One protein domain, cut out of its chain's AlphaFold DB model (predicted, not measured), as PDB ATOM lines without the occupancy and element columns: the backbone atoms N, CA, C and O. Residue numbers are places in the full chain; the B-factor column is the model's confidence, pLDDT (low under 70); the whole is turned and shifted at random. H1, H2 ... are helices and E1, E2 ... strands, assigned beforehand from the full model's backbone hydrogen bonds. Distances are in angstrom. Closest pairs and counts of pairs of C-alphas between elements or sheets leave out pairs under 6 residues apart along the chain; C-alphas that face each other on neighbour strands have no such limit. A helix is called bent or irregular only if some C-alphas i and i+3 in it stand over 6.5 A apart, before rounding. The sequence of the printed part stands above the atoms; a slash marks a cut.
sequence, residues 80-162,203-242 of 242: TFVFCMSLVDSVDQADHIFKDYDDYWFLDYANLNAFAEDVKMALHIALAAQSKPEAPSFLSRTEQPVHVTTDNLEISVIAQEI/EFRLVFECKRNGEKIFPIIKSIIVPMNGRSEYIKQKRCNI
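AT A GLANCE: This is residues 80 to 162 and 203 to 242 of the 242 residues of an uncharacterized protein of Serratia marcescens (UniProt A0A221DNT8). A strongly twisted sheet of five strands, E1, E3, E4, E5 and E6, has the one long helix H2 lying slantwise over one face, over E4 and E5. At one end of the elongated whole stand a two-stranded sheet, E2 and E7, and the short helix H1; E3, E6 and the E5 to E6 turn are at the other end. The printed part has 123 residues with two named helices and seven named strands, in the order E1 H1 E2 H2 E3 E4 E5 E6 E7; the class is mixed, helices and strands. Both sheets are antiparallel, and the larger is branched at E5. The whole is only just loose, close to compact, with a radius of gyration of the C-alphas of 16.5 A and spans of 49 by 28 by 28 A.

IN THESE COORDINATES: E5, residues 203 to 212, is 29.0 A long, and E4, residues 153 to 161, is 26.3 A. E1 is residues 81 to 86, 16.9 A, and begins at C-alpha 81 (-45.211, 2.652, -31.215). E6 is residues 215 to 219 and E3 residues 139 to 141. H2, residues 109 to 130, is 31.2 A long, from C-alpha 109 (-47.859, -6.210, -49.527). H1 is residues 91 to 96, E2 residues 103 to 107 and E7 residues 235 to 239, ending at C-alpha 239 (-44.729, -23.347, -40.191).

HOW THE PARTS SIT: E5 has E1 and E6 on one side and E4 on the other side. N 206 and O 83 of E5 and E1 are 2.9 A apart, and N 156 and O 209 of E4 and E5 3.0 A. E5 and E6 form a hairpin, with N 217 and O 210 at 3.0 A; E3 and E6 have N 140 and O 218 at 2.8 A. H2 is on this sheet at a height of 8.7 A, only just slantwise to the strands, at 32 degrees to E4 on the local plane; the closest C-alphas of H2 and E4 are those of Lys 120 and Ile 155, 6.7 A. H2 has a kink of 25 degrees near residue 116 and is irregular, with C-alphas 110 and 113 7.5 A apart; H1 is only just irregular, with C-alphas 93 and 96 6.6 A apart. In the small sheet N 106 and O 236 of E2 and E7 are 2.9 A apart. H2 and E7 are apart. O i to N i+4 pairs are within hydrogen-bond range in 16 of 18 cases in H2 and 0 of 2 in H1, where 1 of 3 O i to N i+3 pairs is.

THE WHOLE: The two C-alphas farthest apart, of Asn 213 and Ile 242, are 51.1 A apart. Residues 163 to 202 are not printed, and C-alphas 162 and 203 are 5.6 A apart across the cut. The links E3 to E4 and E6 to E7 are long. Mean pLDDT of the printed part is 86.2; residues 133 to 136, 143, 229 to 232 and 240 to 242 are under 70.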
ATOM      1  N   THR A  80     -42.120   6.064 -29.738       89.06
ATOM      2  CA  THR A  80     -43.311   5.885 -30.566       89.06
ATOM      3  C   THR A  80     -43.606   4.392 -30.660       89.06
ATOM      4  O   THR A  80     -42.708   3.564 -30.448       89.06
ATOM      5  N   PHE A  81     -44.858   4.038 -30.944       93.31
ATOM      6  CA  PHE A  81     -45.211   2.652 -31.215       93.31
ATOM      7  C   PHE A  81     -44.773   2.303 -32.634       93.31
ATOM      8  O   PHE A  81     -45.120   2.995 -33.590       93.31
ATOM      9  N   VAL A  82     -44.010   1.222 -32.758       93.62
ATOM     10  CA  VAL A  82     -43.509   0.726 -34.036       93.62
ATOM     11  C   VAL A  82     -43.880  -0.742 -34.149       93.62
ATOM     12  O   VAL A  82     -43.638  -1.513 -33.221       93.62
ATOM     13  N   PHE A  83     -44.467  -1.117 -35.279       93.56
ATOM     14  CA  PHE A  83     -44.628  -2.508 -35.677       93.56
ATOM     15  C   PHE A  83     -43.629  -2.796 -36.796       93.56
ATOM     16  O   PHE A  83     -43.687  -2.166 -37.854       93.56
ATOM     17  N   CYS A  84     -42.717  -3.732 -36.552       92.56
ATOM     18  CA  CYS A  84     -41.633  -4.070 -37.468       92.56
ATOM     19  C   CYS A  84     -41.899  -5.421 -38.133       92.56
ATOM     20  O   CYS A  84     -42.394  -6.350 -37.495       92.56
ATOM     21  N   MET A  85     -41.563  -5.525 -39.412       93.44
ATOM     22  CA  MET A  85     -41.659  -6.748 -40.207       93.44
ATOM     23  C   MET A  85     -40.518  -6.786 -41.224       93.44
ATOM     24  O   MET A  85     -39.958  -5.744 -41.543       93.44
ATOM     25  N   SER A  86     -40.181  -7.955 -41.755       94.44
ATOM     26  CA  SER A  86     -39.226  -8.060 -42.864       94.44
ATOM     27  C   SER A  86     -39.957  -7.991 -44.203       94.44
ATOM     28  O   SER A  86     -40.925  -8.723 -44.419       94.44
ATOM     29  N   LEU A  87     -39.485  -7.144 -45.116       95.25
ATOM     30  CA  LEU A  87     -39.964  -7.090 -46.494       95.25
ATOM     31  C   LEU A  87     -39.152  -8.060 -47.359       95.25
ATOM     32  O   LEU A  87     -37.934  -7.944 -47.495       95.25
ATOM     33  N   VAL A  88     -39.837  -9.036 -47.944       93.50
ATOM     34  CA  VAL A  88     -39.235 -10.085 -48.773       93.50
ATOM     35  C   VAL A  88     -40.039 -10.279 -50.052       93.50
ATOM     36  O   VAL A  88     -41.261 -10.153 -50.040       93.50
ATOM     37  N   ASP A  89     -39.368 -10.653 -51.144       92.06
ATOM     38  CA  ASP A  89     -40.050 -10.925 -52.421       92.06
ATOM     39  C   ASP A  89     -40.835 -12.245 -52.392       92.06
ATOM     40  O   ASP A  89     -41.748 -12.471 -53.182       92.06
ATOM     41  N   SER A  90     -40.444 -13.158 -51.500       89.06
ATOM     42  CA  SER A  90     -41.103 -14.445 -51.294       89.06
ATOM     43  C   SER A  90     -40.883 -14.935 -49.869       89.06
ATOM     44  O   SER A  90     -39.857 -14.643 -49.254       89.06
ATOM     45  N   VAL A  91     -41.844 -15.707 -49.357       85.75
ATOM     46  CA  VAL A  91     -41.839 -16.193 -47.969       85.75
ATOM     47  C   VAL A  91     -40.597 -17.037 -47.659       85.75
ATOM     48  O   VAL A  91     -40.075 -16.966 -46.556       85.75
ATOM     49  N   ASP A  92     -40.065 -17.779 -48.633       85.12
ATOM     50  CA  ASP A  92     -38.878 -18.626 -48.445       85.12
ATOM     51  C   ASP A  92     -37.589 -17.828 -48.195       85.12
ATOM     52  O   ASP A  92     -36.640 -18.349 -47.619       85.12
ATOM     53  N   GLN A  93     -37.545 -16.542 -48.561       87.31
ATOM     54  CA  GLN A  93     -36.407 -15.683 -48.215       87.31
ATOM     55  C   GLN A  93     -36.361 -15.324 -46.720       87.31
ATOM     56  O   GLN A  93     -35.336 -14.814 -46.268       87.31
ATOM     57  N   ALA A  94     -37.444 -15.552 -45.967       86.19
ATOM     58  CA  ALA A  94     -37.506 -15.248 -44.538       86.19
ATOM     59  C   ALA A  94     -36.754 -16.275 -43.673       86.19
ATOM     60  O   ALA A  94     -36.245 -15.900 -42.618       86.19
ATOM     61  N   ASP A  95     -36.602 -17.518 -44.152       81.69
ATOM     62  CA  ASP A  95     -36.048 -18.670 -43.413       81.69
ATOM     63  C   ASP A  95     -34.589 -18.460 -42.927       81.69
ATOM     64  O   ASP A  95     -34.039 -19.268 -42.178       81.69
ATOM     65  N   HIS A  96     -33.919 -17.390 -43.368       80.12
ATOM     66  CA  HIS A  96     -32.528 -17.073 -43.020       80.12
ATOM     67  C   HIS A  96     -32.333 -15.678 -42.419       80.12
ATOM     68  O   HIS A  96     -31.191 -15.291 -42.161       80.12
ATOM     69  N   ILE A  97     -33.411 -14.912 -42.215       86.69
ATOM     70  CA  ILE A  97     -33.310 -13.549 -41.676       86.69
ATOM     71  C   ILE A  97     -33.002 -13.593 -40.176       86.69
ATOM     72  O   ILE A  97     -32.068 -12.928 -39.732       86.69
ATOM     73  N   PHE A  98     -33.737 -14.421 -39.426       85.69
ATOM     74  CA  PHE A  98     -33.552 -14.627 -37.987       85.69
ATOM     75  C   PHE A  98     -33.382 -16.113 -37.704       85.69
ATOM     76  O   PHE A  98     -34.280 -16.903 -38.001       85.69
ATOM     77  N   LYS A  99     -32.230 -16.501 -37.150       81.31
ATOM     78  CA  LYS A  99     -31.833 -17.916 -37.040       81.31
ATOM     79  C   LYS A  99     -32.606 -18.671 -35.969       81.31
ATOM     80  O   LYS A  99     -32.756 -19.883 -36.073       81.31
ATOM     81  N   ASP A 100     -33.078 -17.948 -34.961       81.56
ATOM     82  CA  ASP A 100     -33.747 -18.519 -33.793       81.56
ATOM     83  C   ASP A 100     -35.268 -18.684 -33.984       81.56
ATOM     84  O   ASP A 100     -35.970 -19.044 -33.040       81.56
ATOM     85  N   TYR A 101     -35.793 -18.401 -35.179       78.81
ATOM     86  CA  TYR A 101     -37.222 -18.485 -35.485       78.81
ATOM     87  C   TYR A 101     -37.521 -19.714 -36.353       78.81
ATOM     88  O   TYR A 101     -36.861 -19.946 -37.363       78.81
ATOM     89  N   ASP A 102     -38.535 -20.487 -35.967       79.25
ATOM     90  CA  ASP A 102     -39.005 -21.696 -36.658       79.25
ATOM     91  C   ASP A 102     -40.402 -21.532 -37.290       79.25
ATOM     92  O   ASP A 102     -40.893 -22.419 -37.998       79.25
ATOM     93  N   ASP A 103     -41.043 -20.382 -37.092       83.31
ATOM     94  CA  ASP A 103     -42.283 -20.008 -37.752       83.31
ATOM     95  C   ASP A 103     -42.364 -18.505 -38.038       83.31
ATOM     96  O   ASP A 103     -41.689 -17.678 -37.421       83.31
ATOM     97  N   TYR A 104     -43.203 -18.149 -39.017       86.06
ATOM     98  CA  TYR A 104     -43.442 -16.750 -39.360       86.06
ATOM     99  C   TYR A 104     -44.891 -16.510 -39.784       86.06
ATOM    100  O   TYR A 104     -45.535 -17.321 -40.468       86.06
ATOM    101  N   TRP A 105     -45.386 -15.337 -39.405       89.31
ATOM    102  CA  TRP A 105     -46.595 -14.743 -39.957       89.31
ATOM    103  C   TRP A 105     -46.224 -13.785 -41.080       89.31
ATOM    104  O   TRP A 105     -45.271 -13.020 -40.957       89.31
ATOM    105  N   PHE A 106     -46.985 -13.811 -42.167       90.94
ATOM    106  CA  PHE A 106     -46.746 -12.956 -43.322       90.94
ATOM    107  C   PHE A 106     -48.049 -12.366 -43.851       90.94
ATOM    108  O   PHE A 106     -49.127 -12.936 -43.675       90.94
ATOM    109  N   LEU A 107     -47.936 -11.221 -44.516       92.06
ATOM    110  CA  LEU A 107     -49.034 -10.543 -45.191       92.06
ATOM    111  C   LEU A 107     -48.590 -10.137 -46.594       92.06
ATOM    112  O   LEU A 107     -47.444  -9.738 -46.797       92.06
ATOM    113  N   ASP A 108     -49.492 -10.245 -47.565       92.50
ATOM    114  CA  ASP A 108     -49.224  -9.758 -48.918       92.50
ATOM    115  C   ASP A 108     -49.131  -8.229 -48.897       92.50
ATOM    116  O   ASP A 108     -50.021  -7.565 -48.362       92.50
ATOM    117  N   TYR A 109     -48.100  -7.660 -49.526       92.56
ATOM    118  CA  TYR A 109     -47.859  -6.210 -49.527       92.56
ATOM    119  C   TYR A 109     -49.073  -5.397 -50.014       92.56
ATOM    120  O   TYR A 109     -49.338  -4.303 -49.523       92.56
ATOM    121  N   ALA A 110     -49.878  -5.960 -50.921       93.19
ATOM    122  CA  ALA A 110     -51.126  -5.354 -51.395       93.19
ATOM    123  C   ALA A 110     -52.144  -5.061 -50.271       93.19
ATOM    124  O   ALA A 110     -52.957  -4.148 -50.403       93.19
ATOM    125  N   ASN A 111     -52.079  -5.797 -49.160       92.69
ATOM    126  CA  ASN A 111     -52.957  -5.646 -48.003       92.69
ATOM    127  C   ASN A 111     -52.355  -4.770 -46.894       92.69
ATOM    128  O   ASN A 111     -53.022  -4.526 -45.889       92.69
ATOM    129  N   LEU A 112     -51.118  -4.282 -47.058       93.06
ATOM    130  CA  LEU A 112     -50.385  -3.553 -46.020       93.06
ATOM    131  C   LEU A 112     -51.168  -2.351 -45.483       93.06
ATOM    132  O   LEU A 112     -51.243  -2.163 -44.274       93.06
ATOM    133  N   ASN A 113     -51.777  -1.558 -46.368       92.69
ATOM    134  CA  ASN A 113     -52.521  -0.363 -45.961       92.69
ATOM    135  C   ASN A 113     -53.749  -0.718 -45.113       92.69
ATOM    136  O   ASN A 113     -53.971  -0.103 -44.074       92.69
ATOM    137  N   ALA A 114     -54.525  -1.721 -45.532       92.25
ATOM    138  CA  ALA A 114     -55.696  -2.169 -44.781       92.25
ATOM    139  C   ALA A 114     -55.287  -2.736 -43.414       92.25
ATOM    140  O   ALA A 114     -55.861  -2.372 -42.387       92.25
ATOM    141  N   PHE A 115     -54.223  -3.542 -43.389       92.50
ATOM    142  CA  PHE A 115     -53.651  -4.069 -42.158       92.50
ATOM    143  C   PHE A 115     -53.175  -2.956 -41.210       92.50
ATOM    144  O   PHE A 115     -53.512  -2.967 -40.027       92.50
ATOM    145  N   ALA A 116     -52.434  -1.967 -41.718       93.94
ATOM    146  CA  ALA A 116     -51.927  -0.848 -40.930       93.94
ATOM    147  C   ALA A 116     -53.062  -0.020 -40.304       93.94
ATOM    148  O   ALA A 116     -52.973   0.363 -39.137       93.94
ATOM    149  N   GLU A 117     -54.144   0.212 -41.049       93.56
ATOM    150  CA  GLU A 117     -55.343   0.894 -40.554       93.56
ATOM    151  C   GLU A 117     -56.067   0.093 -39.463       93.56
ATOM    152  O   GLU A 117     -56.500   0.660 -38.455       93.56
ATOM    153  N   ASP A 118     -56.134  -1.232 -39.601       92.31
ATOM    154  CA  ASP A 118     -56.715  -2.094 -38.575       92.31
ATOM    155  C   ASP A 118     -55.892  -2.112 -37.286       92.31
ATOM    156  O   ASP A 118     -56.460  -1.964 -36.198       92.31
ATOM    157  N   VAL A 119     -54.563  -2.214 -37.396       93.38
ATOM    158  CA  VAL A 119     -53.655  -2.110 -36.242       93.38
ATOM    159  C   VAL A 119     -53.790  -0.737 -35.588       93.38
ATOM    160  O   VAL A 119     -53.895  -0.653 -34.365       93.38
ATOM    161  N   LYS A 120     -53.860   0.339 -36.381       94.94
ATOM    162  CA  LYS A 120     -54.050   1.711 -35.890       94.94
ATOM    163  C   LYS A 120     -55.325   1.842 -35.063       94.94
ATOM    164  O   LYS A 120     -55.293   2.399 -33.966       94.94
ATOM    165  N   MET A 121     -56.445   1.317 -35.560       92.56
ATOM    166  CA  MET A 121     -57.721   1.387 -34.848       92.56
ATOM    167  C   MET A 121     -57.720   0.522 -33.584       92.56
ATOM    168  O   MET A 121     -58.226   0.945 -32.546       92.56
ATOM    169  N   ALA A 122     -57.128  -0.670 -33.637       92.44
ATOM    170  CA  ALA A 122     -57.017  -1.525 -32.462       92.44
ATOM    171  C   ALA A 122     -56.096  -0.903 -31.390       92.44
ATOM    172  O   ALA A 122     -56.424  -0.943 -30.202       92.44
ATOM    173  N   LEU A 123     -54.997  -0.259 -31.799       93.56
ATOM    174  CA  LEU A 123     -54.105   0.494 -30.914       93.56
ATOM    175  C   LEU A 123     -54.833   1.674 -30.259       93.56
ATOM    176  O   LEU A 123     -54.700   1.884 -29.055       93.56
ATOM    177  N   HIS A 124     -55.637   2.413 -31.029       93.00
ATOM    178  CA  HIS A 124     -56.451   3.525 -30.528       93.00
ATOM    179  C   HIS A 124     -57.398   3.082 -29.409       93.00
ATOM    180  O   HIS A 124     -57.386   3.661 -28.320       93.00
ATOM    181  N   ILE A 125     -58.134   1.990 -29.637       90.25
ATOM    182  CA  ILE A 125     -59.035   1.397 -28.641       90.25
ATOM    183  C   ILE A 125     -58.252   0.944 -27.402       90.25
ATOM    184  O   ILE A 125     -58.671   1.223 -26.278       90.25
ATOM    185  N   ALA A 126     -57.114   0.269 -27.590       90.62
ATOM    186  CA  ALA A 126     -56.295  -0.229 -26.487       90.62
ATOM    187  C   ALA A 126     -55.767   0.912 -25.600       90.62
ATOM    188  O   ALA A 126     -55.875   0.835 -24.376       90.62
ATOM    189  N   LEU A 127     -55.256   1.992 -26.197       91.19
ATOM    190  CA  LEU A 127     -54.748   3.153 -25.459       91.19
ATOM    191  C   LEU A 127     -55.864   3.897 -24.718       91.19
ATOM    192  O   LEU A 127     -55.702   4.230 -23.543       91.19
ATOM    193  N   ALA A 128     -57.013   4.109 -25.364       87.31
ATOM    194  CA  ALA A 128     -58.158   4.754 -24.728       87.31
ATOM    195  C   ALA A 128     -58.714   3.922 -23.557       87.31
ATOM    196  O   ALA A 128     -59.031   4.476 -22.507       87.31
ATOM    197  N   ALA A 129     -58.782   2.593 -23.694       85.38
ATOM    198  CA  ALA A 129     -59.279   1.703 -22.643       85.38
ATOM    199  C   ALA A 129     -58.370   1.656 -21.400       85.38
ATOM    200  O   ALA A 129     -58.855   1.454 -20.281       85.38
ATOM    201  N   GLN A 130     -57.060   1.831 -21.594       81.44
ATOM    202  CA  GLN A 130     -56.059   1.854 -20.521       81.44
ATOM    203  C   GLN A 130     -55.958   3.227 -19.845       81.44
ATOM    204  O   GLN A 130     -55.611   3.321 -18.669       81.44
ATOM    205  N   SER A 131     -56.326   4.297 -20.551       77.62
ATOM    206  CA  SER A 131     -56.331   5.660 -20.026       77.62
ATOM    207  C   SER A 131     -57.555   5.933 -19.138       77.62
ATOM    208  O   SER A 131     -58.482   6.658 -19.502       77.62
ATOM    209  N   LYS A 132     -57.549   5.361 -17.932       73.69
ATOM    210  CA  LYS A 132     -58.532   5.660 -16.878       73.69
ATOM    211  C   LYS A 132     -58.007   6.780 -15.969       73.69
ATOM    212  O   LYS A 132     -56.803   6.815 -15.736       73.69
ATOM    213  N   PRO A 133     -58.870   7.650 -15.405       67.94
ATOM    214  CA  PRO A 133     -58.439   8.728 -14.502       67.94
ATOM    215  C   PRO A 133     -57.613   8.246 -13.301       67.94
ATOM    216  O   PRO A 133     -56.785   8.981 -12.783       67.94
ATOM    217  N   GLU A 134     -57.837   7.003 -12.874       67.62
ATOM    218  CA  GLU A 134     -57.180   6.393 -11.713       67.62
ATOM    219  C   GLU A 134     -56.049   5.421 -12.092       67.62
ATOM    220  O   GLU A 134     -55.446   4.801 -11.219       67.62
ATOM    221  N   ALA A 135     -55.757   5.265 -13.388       66.50
ATOM    222  CA  ALA A 135     -54.691   4.401 -13.884       66.50
ATOM    223  C   ALA A 135     -53.521   5.237 -14.430       66.50
ATOM    224  O   ALA A 135     -53.740   6.320 -14.981       66.50
ATOM    225  N   PRO A 136     -52.274   4.744 -14.317       65.56
ATOM    226  CA  PRO A 136     -51.135   5.398 -14.945       65.56
ATOM    227  C   PRO A 136     -51.343   5.459 -16.463       65.56
ATOM    228  O   PRO A 136     -51.617   4.444 -17.103       65.56
ATOM    229  N   SER A 137     -51.224   6.658 -17.039       78.06
ATOM    230  CA  SER A 137     -51.311   6.814 -18.489       78.06
ATOM    231  C   SER A 137     -50.122   6.150 -19.174       78.06
ATOM    232  O   SER A 137     -48.998   6.210 -18.689       78.06
ATOM    233  N   PHE A 138     -50.366   5.555 -20.337       85.12
ATOM    234  CA  PHE A 138     -49.314   5.008 -21.193       85.12
ATOM    235  C   PHE A 138     -48.664   6.069 -22.079       85.12
ATOM    236  O   PHE A 138     -47.683   5.774 -22.760       85.12
ATOM    237  N   LEU A 139     -49.203   7.289 -22.074       86.94
ATOM    238  CA  LEU A 139     -48.784   8.394 -22.920       86.94
ATOM    239  C   LEU A 139     -48.400   9.593 -22.057       86.94
ATOM    240  O   LEU A 139     -49.009   9.858 -21.019       86.94
ATOM    241  N   SER A 140     -47.419  10.357 -22.520       84.12
ATOM    242  CA  SER A 140     -46.989  11.598 -21.887       84.12
ATOM    243  C   SER A 140     -46.865  12.740 -22.887       84.12
ATOM    244  O   SER A 140     -46.687  12.534 -24.090       84.12
ATOM    245  N   ARG A 141     -46.928  13.960 -22.361       82.88
ATOM    246  CA  ARG A 141     -46.444  15.171 -23.021       82.88
ATOM    247  C   ARG A 141     -45.354  15.733 -22.124       82.88
ATOM    248  O   ARG A 141     -45.626  15.943 -20.946       82.88
ATOM    249  N   THR A 142     -44.145  15.933 -22.651       72.25
ATOM    250  CA  THR A 142     -42.999  16.456 -21.873       72.25
ATOM    251  C   THR A 142     -42.839  15.738 -20.523       72.25
ATOM    252  O   THR A 142     -42.828  16.384 -19.480       72.25
ATOM    253  N   GLU A 143     -42.845  14.400 -20.550       69.00
ATOM    254  CA  GLU A 143     -42.697  13.521 -19.372       69.00
ATOM    255  C   GLU A 143     -43.834  13.581 -18.336       69.00
ATOM    256  O   GLU A 143     -43.806  12.872 -17.332       69.00
ATOM    257  N   GLN A 144     -44.890  14.357 -18.588       78.25
ATOM    258  CA  GLN A 144     -46.092  14.361 -17.760       78.25
ATOM    259  C   GLN A 144     -47.134  13.403 -18.345       78.25
ATOM    260  O   GLN A 144     -47.511  13.571 -19.511       78.25
ATOM    261  N   PRO A 145     -47.624  12.413 -17.574       83.94
ATOM    262  CA  PRO A 145     -48.692  11.526 -18.015       83.94
ATOM    263  C   PRO A 145     -49.915  12.317 -18.488       83.94
ATOM    264  O   PRO A 145     -50.358  13.258 -17.827       83.94
ATOM    265  N   VAL A 146     -50.483  11.929 -19.628       86.19
ATOM    266  CA  VAL A 146     -51.678  12.570 -20.191       86.19
ATOM    267  C   VAL A 146     -52.799  11.563 -20.355       86.19
ATOM    268  O   VAL A 146     -52.622  10.525 -20.982       86.19
ATOM    269  N   HIS A 147     -53.976  11.878 -19.828       85.50
ATOM    270  CA  HIS A 147     -55.158  11.062 -20.076       85.50
ATOM    271  C   HIS A 147     -55.735  11.363 -21.458       85.50
ATOM    272  O   HIS A 147     -55.953  12.521 -21.826       85.50
ATOM    273  N   VAL A 148     -56.007  10.297 -22.195       87.31
ATOM    274  CA  VAL A 148     -56.618  10.307 -23.518       87.31
ATOM    275  C   VAL A 148     -57.957   9.572 -23.499       87.31
ATOM    276  O   VAL A 148     -58.199   8.695 -22.673       87.31
ATOM    277  N   THR A 149     -58.837   9.950 -24.414       86.06
ATOM    278  CA  THR A 149     -60.096   9.267 -24.724       86.06
ATOM    279  C   THR A 149     -60.149   9.025 -26.226       86.06
ATOM    280  O   THR A 149     -59.336   9.567 -26.973       86.06
ATOM    281  N   THR A 150     -61.123   8.247 -26.693       84.81
ATOM    282  CA  THR A 150     -61.316   8.030 -28.132       84.81
ATOM    283  C   THR A 150     -61.513   9.329 -28.911       84.81
ATOM    284  O   THR A 150     -61.080   9.421 -30.053       84.81
ATOM    285  N   ASP A 151     -62.123  10.333 -28.283       88.00
ATOM    286  CA  ASP A 151     -62.534  11.572 -28.951       88.00
ATOM    287  C   ASP A 151     -61.406  12.600 -29.053       88.00
ATOM    288  O   ASP A 151     -61.466  13.500 -29.884       88.00
ATOM    289  N   ASN A 152     -60.394  12.494 -28.188       92.06
ATOM    290  CA  ASN A 152     -59.271  13.429 -28.167       92.06
ATOM    291  C   ASN A 152     -57.948  12.806 -28.610       92.06
ATOM    292  O   ASN A 152     -56.989  13.553 -28.775       92.06
ATOM    293  N   LEU A 153     -57.888  11.482 -28.784       94.06
ATOM    294  CA  LEU A 153     -56.724  10.764 -29.290       94.06
ATOM    295  C   LEU A 153     -56.801  10.650 -30.809       94.06
ATOM    296  O   LEU A 153     -57.725  10.059 -31.359       94.06
ATOM    297  N   GLU A 154     -55.766  11.128 -31.475       95.56
ATOM    298  CA  GLU A 154     -55.532  10.906 -32.892       95.56
ATOM    299  C   GLU A 154     -54.296  10.021 -33.039       95.56
ATOM    300  O   GLU A 154     -53.277  10.243 -32.380       95.56
ATOM    301  N   ILE A 155     -54.374   9.022 -33.915       96.06
ATOM    302  CA  ILE A 155     -53.219   8.210 -34.294       96.06
ATOM    303  C   ILE A 155     -53.078   8.280 -35.808       96.06
ATOM    304  O   ILE A 155     -54.042   8.038 -36.535       96.06
ATOM    305  N   SER A 156     -51.876   8.597 -36.281       95.81
ATOM    306  CA  SER A 156     -51.489   8.471 -37.687       95.81
ATOM    307  C   SER A 156     -50.491   7.337 -37.854       95.81
ATOM    308  O   SER A 156     -49.655   7.126 -36.978       95.81
ATOM    309  N   VAL A 157     -50.559   6.634 -38.983       96.25
ATOM    310  CA  VAL A 157     -49.617   5.566 -39.328       96.25
ATOM    311  C   VAL A 157     -48.786   5.970 -40.540       96.25
ATOM    312  O   VAL A 157     -49.316   6.507 -41.513       96.25
ATOM    313  N   ILE A 158     -47.481   5.728 -40.466       95.06
ATOM    314  CA  ILE A 158     -46.544   5.875 -41.581       95.06
ATOM    315  C   ILE A 158     -45.923   4.504 -41.824       95.06
ATOM    316  O   ILE A 158     -45.419   3.885 -40.890       95.06
ATOM    317  N   ALA A 159     -45.976   4.043 -43.069       95.00
ATOM    318  CA  ALA A 159     -45.457   2.754 -43.497       95.00
ATOM    319  C   ALA A 159     -44.245   2.978 -44.407       95.00
ATOM    320  O   ALA A 159     -44.376   3.667 -45.421       95.00
ATOM    321  N   GLN A 160     -43.080   2.443 -44.041       94.69
ATOM    322  CA  GLN A 160     -41.858   2.650 -44.818       94.69
ATOM    323  C   GLN A 160     -40.831   1.532 -44.617       94.69
ATOM    324  O   GLN A 160     -40.681   0.996 -43.517       94.69
ATOM    325  N   GLU A 161     -40.072   1.246 -45.673       95.31
ATOM    326  CA  GLU A 161     -38.816   0.501 -45.593       95.31
ATOM    327  C   GLU A 161     -37.761   1.273 -44.790       95.31
ATOM    328  O   GLU A 161     -37.701   2.511 -44.829       95.31
ATOM    329  N   ILE A 162     -36.913   0.529 -44.079       94.38
ATOM    330  CA  ILE A 162     -35.722   1.087 -43.447       94.38
ATOM    331  C   ILE A 162     -34.710   1.515 -44.505       94.38
ATOM    332  O   ILE A 162     -34.368   0.775 -45.424       94.38
ATOM    333  N   GLU A 203     -35.854  -4.753 -42.814       95.19
ATOM    334  CA  GLU A 203     -36.913  -4.230 -41.968       95.19
ATOM    335  C   GLU A 203     -37.793  -3.200 -42.696       95.19
ATOM    336  O   GLU A 203     -37.336  -2.303 -43.407       95.19
ATOM    337  N   PHE A 204     -39.086  -3.331 -42.444       95.62
ATOM    338  CA  PHE A 204     -40.161  -2.440 -42.809       95.62
ATOM    339  C   PHE A 204     -40.915  -2.062 -41.535       95.62
ATOM    340  O   PHE A 204     -41.239  -2.920 -40.707       95.62
ATOM    341  N   ARG A 205     -41.213  -0.774 -41.368       95.56
ATOM    342  CA  ARG A 205     -41.850  -0.234 -40.166       95.56
ATOM    343  C   ARG A 205     -43.214   0.355 -40.472       95.56
ATOM    344  O   ARG A 205     -43.366   1.169 -41.381       95.56
ATOM    345  N   LEU A 206     -44.178   0.021 -39.621       96.00
ATOM    346  CA  LEU A 206     -45.374   0.821 -39.390       96.00
ATOM    347  C   LEU A 206     -45.147   1.638 -38.117       96.00
ATOM    348  O   LEU A 206     -45.055   1.074 -37.026       96.00
ATOM    349  N   VAL A 207     -45.039   2.956 -38.246       95.00
ATOM    350  CA  VAL A 207     -44.861   3.866 -37.110       95.00
ATOM    351  C   VAL A 207     -46.170   4.574 -36.804       95.00
ATOM    352  O   VAL A 207     -46.739   5.227 -37.679       95.00
ATOM    353  N   PHE A 208     -46.614   4.481 -35.551       95.56
ATOM    354  CA  PHE A 208     -47.863   5.059 -35.071       95.56
ATOM    355  C   PHE A 208     -47.585   6.296 -34.209       95.56
ATOM    356  O   PHE A 208     -47.207   6.206 -33.037       95.56
ATOM    357  N   GLU A 209     -47.791   7.476 -34.788       93.62
ATOM    358  CA  GLU A 209     -47.659   8.745 -34.074       93.62
ATOM    359  C   GLU A 209     -48.968   9.105 -33.378       93.62
ATOM    360  O   GLU A 209     -50.031   9.098 -34.000       93.62
ATOM    361  N   CYS A 210     -48.882   9.452 -32.095       93.88
ATOM    362  CA  CYS A 210     -50.035   9.813 -31.281       93.88
ATOM    363  C   CYS A 210     -50.114  11.332 -31.102       93.88
ATOM    364  O   CYS A 210     -49.107  12.002 -30.845       93.88
ATOM    365  N   LYS A 211     -51.330  11.874 -31.174       93.88
ATOM    366  CA  LYS A 211     -51.636  13.258 -30.814       93.88
ATOM    367  C   LYS A 211     -52.847  13.321 -29.895       93.88
ATOM    368  O   LYS A 211     -53.751  12.498 -29.998       93.88
ATOM    369  N   ARG A 212     -52.880  14.324 -29.022       92.19
ATOM    370  CA  ARG A 212     -54.059  14.697 -28.241       92.19
ATOM    371  C   ARG A 212     -54.480  16.111 -28.596       92.19
ATOM    372  O   ARG A 212     -53.702  17.034 -28.376       92.19
ATOM    373  N   ASN A 213     -55.702  16.289 -29.099       91.06
ATOM    374  CA  ASN A 213     -56.207  17.595 -29.549       91.06
ATOM    375  C   ASN A 213     -55.211  18.324 -30.483       91.06
ATOM    376  O   ASN A 213     -54.923  19.505 -30.296       91.06
ATOM    377  N   GLY A 214     -54.619  17.598 -31.437       89.81
ATOM    378  CA  GLY A 214     -53.603  18.119 -32.359       89.81
ATOM    379  C   GLY A 214     -52.161  18.212 -31.826       89.81
ATOM    380  O   GLY A 214     -51.241  18.365 -32.631       89.81
ATOM    381  N   GLU A 215     -51.914  18.063 -30.522       89.69
ATOM    382  CA  GLU A 215     -50.564  18.116 -29.938       89.69
ATOM    383  C   GLU A 215     -49.910  16.733 -29.853       89.69
ATOM    384  O   GLU A 215     -50.554  15.772 -29.445       89.69
ATOM    385  N   LYS A 216     -48.616  16.617 -30.180       89.12
ATOM    386  CA  LYS A 216     -47.885  15.340 -30.100       89.12
ATOM    387  C   LYS A 216     -47.762  14.835 -28.658       89.12
ATOM    388  O   LYS A 216     -47.448  15.599 -27.746       89.12
ATOM    389  N   ILE A 217     -47.956  13.530 -28.487       91.25
ATOM    390  CA  ILE A 217     -47.784  12.803 -27.223       91.25
ATOM    391  C   ILE A 217     -47.026  11.498 -27.483       91.25
ATOM    392  O   ILE A 217     -47.079  10.951 -28.586       91.25
ATOM    393  N   PHE A 218     -46.338  10.984 -26.466       89.50
ATOM    394  CA  PHE A 218     -45.353   9.911 -26.629       89.50
ATOM    395  C   PHE A 218     -45.604   8.763 -25.652       89.50
ATOM    396  O   PHE A 218     -45.939   9.027 -24.493       89.50
ATOM    397  N   PRO A 219     -45.422   7.497 -26.062       89.81
ATOM    398  CA  PRO A 219     -45.510   6.366 -25.155       89.81
ATOM    399  C   PRO A 219     -44.417   6.405 -24.091       89.81
ATOM    400  O   PRO A 219     -43.244   6.594 -24.407       89.81
ATOM    401  N   ILE A 220     -44.794   6.156 -22.839       87.69
ATOM    402  CA  ILE A 220     -43.853   5.962 -21.717       87.69
ATOM    403  C   ILE A 220     -43.664   4.485 -21.354       87.69
ATOM    404  O   ILE A 220     -42.925   4.146 -20.436       87.69
ATOM    405  N   ILE A 221     -44.344   3.604 -22.083       86.56
ATOM    406  CA  ILE A 221     -44.205   2.153 -21.994       86.56
ATOM    407  C   ILE A 221     -43.340   1.635 -23.146       86.56
ATOM    408  O   ILE A 221     -43.248   2.264 -24.205       86.56
ATOM    409  N   LYS A 222     -42.721   0.467 -22.947       85.25
ATOM    410  CA  LYS A 222     -41.877  -0.176 -23.966       85.25
ATOM    411  C   LYS A 222     -42.693  -0.783 -25.107       85.25
ATOM    412  O   LYS A 222     -42.351  -0.601 -26.272       85.25
ATOM    413  N   SER A 223     -43.789  -1.462 -24.772       88.88
ATOM    414  CA  SER A 223     -44.655  -2.159 -25.722       88.88
ATOM    415  C   SER A 223     -46.094  -2.237 -25.209       88.88
ATOM    416  O   SER A 223     -46.356  -2.090 -24.014       88.88
ATOM    417  N   ILE A 224     -47.036  -2.452 -26.126       88.94
ATOM    418  CA  ILE A 224     -48.455  -2.672 -25.834       88.94
ATOM    419  C   ILE A 224     -48.961  -3.846 -26.667       88.94
ATOM    420  O   ILE A 224     -48.646  -3.961 -27.849       88.94
ATOM    421  N   ILE A 225     -49.764  -4.711 -26.051       88.62
ATOM    422  CA  ILE A 225     -50.448  -5.792 -26.760       88.62
ATOM    423  C   ILE A 225     -51.751  -5.236 -27.327       88.62
ATOM    424  O   ILE A 225     -52.608  -4.756 -26.584       88.62
ATOM    425  N   VAL A 226     -51.899  -5.325 -28.647       87.69
ATOM    426  CA  VAL A 226     -53.073  -4.842 -29.372       87.69
ATOM    427  C   VAL A 226     -53.908  -6.041 -29.832       87.69
ATOM    428  O   VAL A 226     -53.461  -6.799 -30.695       87.69
ATOM    429  N   PRO A 227     -55.107  -6.263 -29.266       83.12
ATOM    430  CA  PRO A 227     -55.943  -7.390 -29.650       83.12
ATOM    431  C   PRO A 227     -56.578  -7.161 -31.028       83.12
ATOM    432  O   PRO A 227     -57.419  -6.282 -31.213       83.12
ATOM    433  N   MET A 228     -56.212  -8.006 -31.989       79.69
ATOM    434  CA  MET A 228     -56.761  -8.006 -33.347       79.69
ATOM    435  C   MET A 228     -57.957  -8.968 -33.422       79.69
ATOM    436  O   MET A 228     -57.849 -10.082 -33.933       79.69
ATOM    437  N   ASN A 229     -59.105  -8.577 -32.859       64.50
ATOM    438  CA  ASN A 229     -60.307  -9.425 -32.808       64.50
ATOM    439  C   ASN A 229     -60.857  -9.713 -34.221       64.50
ATOM    440  O   ASN A 229     -61.589  -8.901 -34.781       64.50
ATOM    441  N   GLY A 230     -60.522 -10.875 -34.793       55.47
ATOM    442  CA  GLY A 230     -61.127 -11.389 -36.032       55.47
ATOM    443  C   GLY A 230     -60.687 -10.711 -37.336       55.47
ATOM    444  O   GLY A 230     -61.259 -11.006 -38.376       55.47
ATOM    445  N   ARG A 231     -59.667  -9.842 -37.307       58.09
ATOM    446  CA  ARG A 231     -59.117  -9.151 -38.495       58.09
ATOM    447  C   ARG A 231     -57.836  -9.792 -39.023       58.09
ATOM    448  O   ARG A 231     -56.918  -9.123 -39.487       58.09
ATOM    449  N   SER A 232     -57.762 -11.114 -38.903       61.59
ATOM    450  CA  SER A 232     -56.613 -11.919 -39.315       61.59
ATOM    451  C   SER A 232     -56.635 -12.286 -40.799       61.59
ATOM    452  O   SER A 232     -55.818 -13.095 -41.219       61.59
ATOM    453  N   GLU A 233     -57.565 -11.755 -41.597       74.19
ATOM    454  CA  GLU A 233     -57.736 -12.173 -42.998       74.19
ATOM    455  C   GLU A 233     -56.522 -11.858 -43.881       74.19
ATOM    456  O   GLU A 233     -56.281 -12.538 -44.876       74.19
ATOM    457  N   TYR A 234     -55.710 -10.879 -43.475       81.38
ATOM    458  CA  TYR A 234     -54.488 -10.499 -44.181       81.38
ATOM    459  C   TYR A 234     -53.270 -11.336 -43.789       81.38
ATOM    460  O   TYR A 234     -52.311 -11.396 -44.557       81.38
ATOM    461  N   ILE A 235     -53.286 -11.946 -42.598       86.12
ATOM    462  CA  ILE A 235     -52.128 -12.631 -42.028       86.12
ATOM    463  C   ILE A 235     -52.248 -14.132 -42.272       86.12
ATOM    464  O   ILE A 235     -53.205 -14.788 -41.862       86.12
ATOM    465  N   LYS A 236     -51.219 -14.691 -42.897       87.12
ATOM    466  CA  LYS A 236     -51.036 -16.125 -43.119       87.12
ATOM    467  C   LYS A 236     -49.889 -16.622 -42.237       87.12
ATOM    468  O   LYS A 236     -48.988 -15.857 -41.908       87.12
ATOM    469  N   GLN A 237     -49.902 -17.902 -41.868       86.38
ATOM    470  CA  GLN A 237     -48.811 -18.541 -41.121       86.38
ATOM    471  C   GLN A 237     -48.101 -19.560 -42.015       86.38
ATOM    472  O   GLN A 237     -48.756 -20.423 -42.603       86.38
ATOM    473  N   LYS A 238     -46.768 -19.495 -42.076       80.81
ATOM    474  CA  LYS A 238     -45.921 -20.597 -42.548       80.81
ATOM    475  C   LYS A 238     -45.297 -21.238 -41.313       80.81
ATOM    476  O   LYS A 238     -44.682 -20.550 -40.505       80.81
ATOM    477  N   ARG A 239     -45.481 -22.547 -41.162       73.69
ATOM    478  CA  ARG A 239     -44.729 -23.347 -40.191       73.69
ATOM    479  C   ARG A 239     -43.571 -23.987 -40.937       73.69
ATOM    480  O   ARG A 239     -43.814 -24.604 -41.978       73.69
ATOM    481  N   CYS A 240     -42.346 -23.842 -40.446       62.25
ATOM    482  CA  CYS A 240     -41.239 -24.618 -40.983       62.25
ATOM    483  C   CYS A 240     -41.400 -26.056 -40.474       62.25
ATOM    484  O   CYS A 240     -41.590 -26.286 -39.281       62.25
ATOM    485  N   ASN A 241     -41.428 -27.033 -41.385       55.91
ATOM    486  CA  ASN A 241     -41.472 -28.438 -40.988       55.91
ATOM    487  C   ASN A 241     -40.125 -28.787 -40.340       55.91
ATOM    488  O   ASN A 241     -39.098 -28.687 -41.012       55.91
ATOM    489  N   ILE A 242     -40.152 -29.163 -39.059       49.03
ATOM    490  CA  ILE A 242     -39.013 -29.757 -38.339       49.03
ATOM    491  C   ILE A 242     -38.857 -31.216 -38.772       49.03
ATOM    492  O   ILE A 242     -39.895 -31.921 -38.819       49.03
TER     493      ILE A 242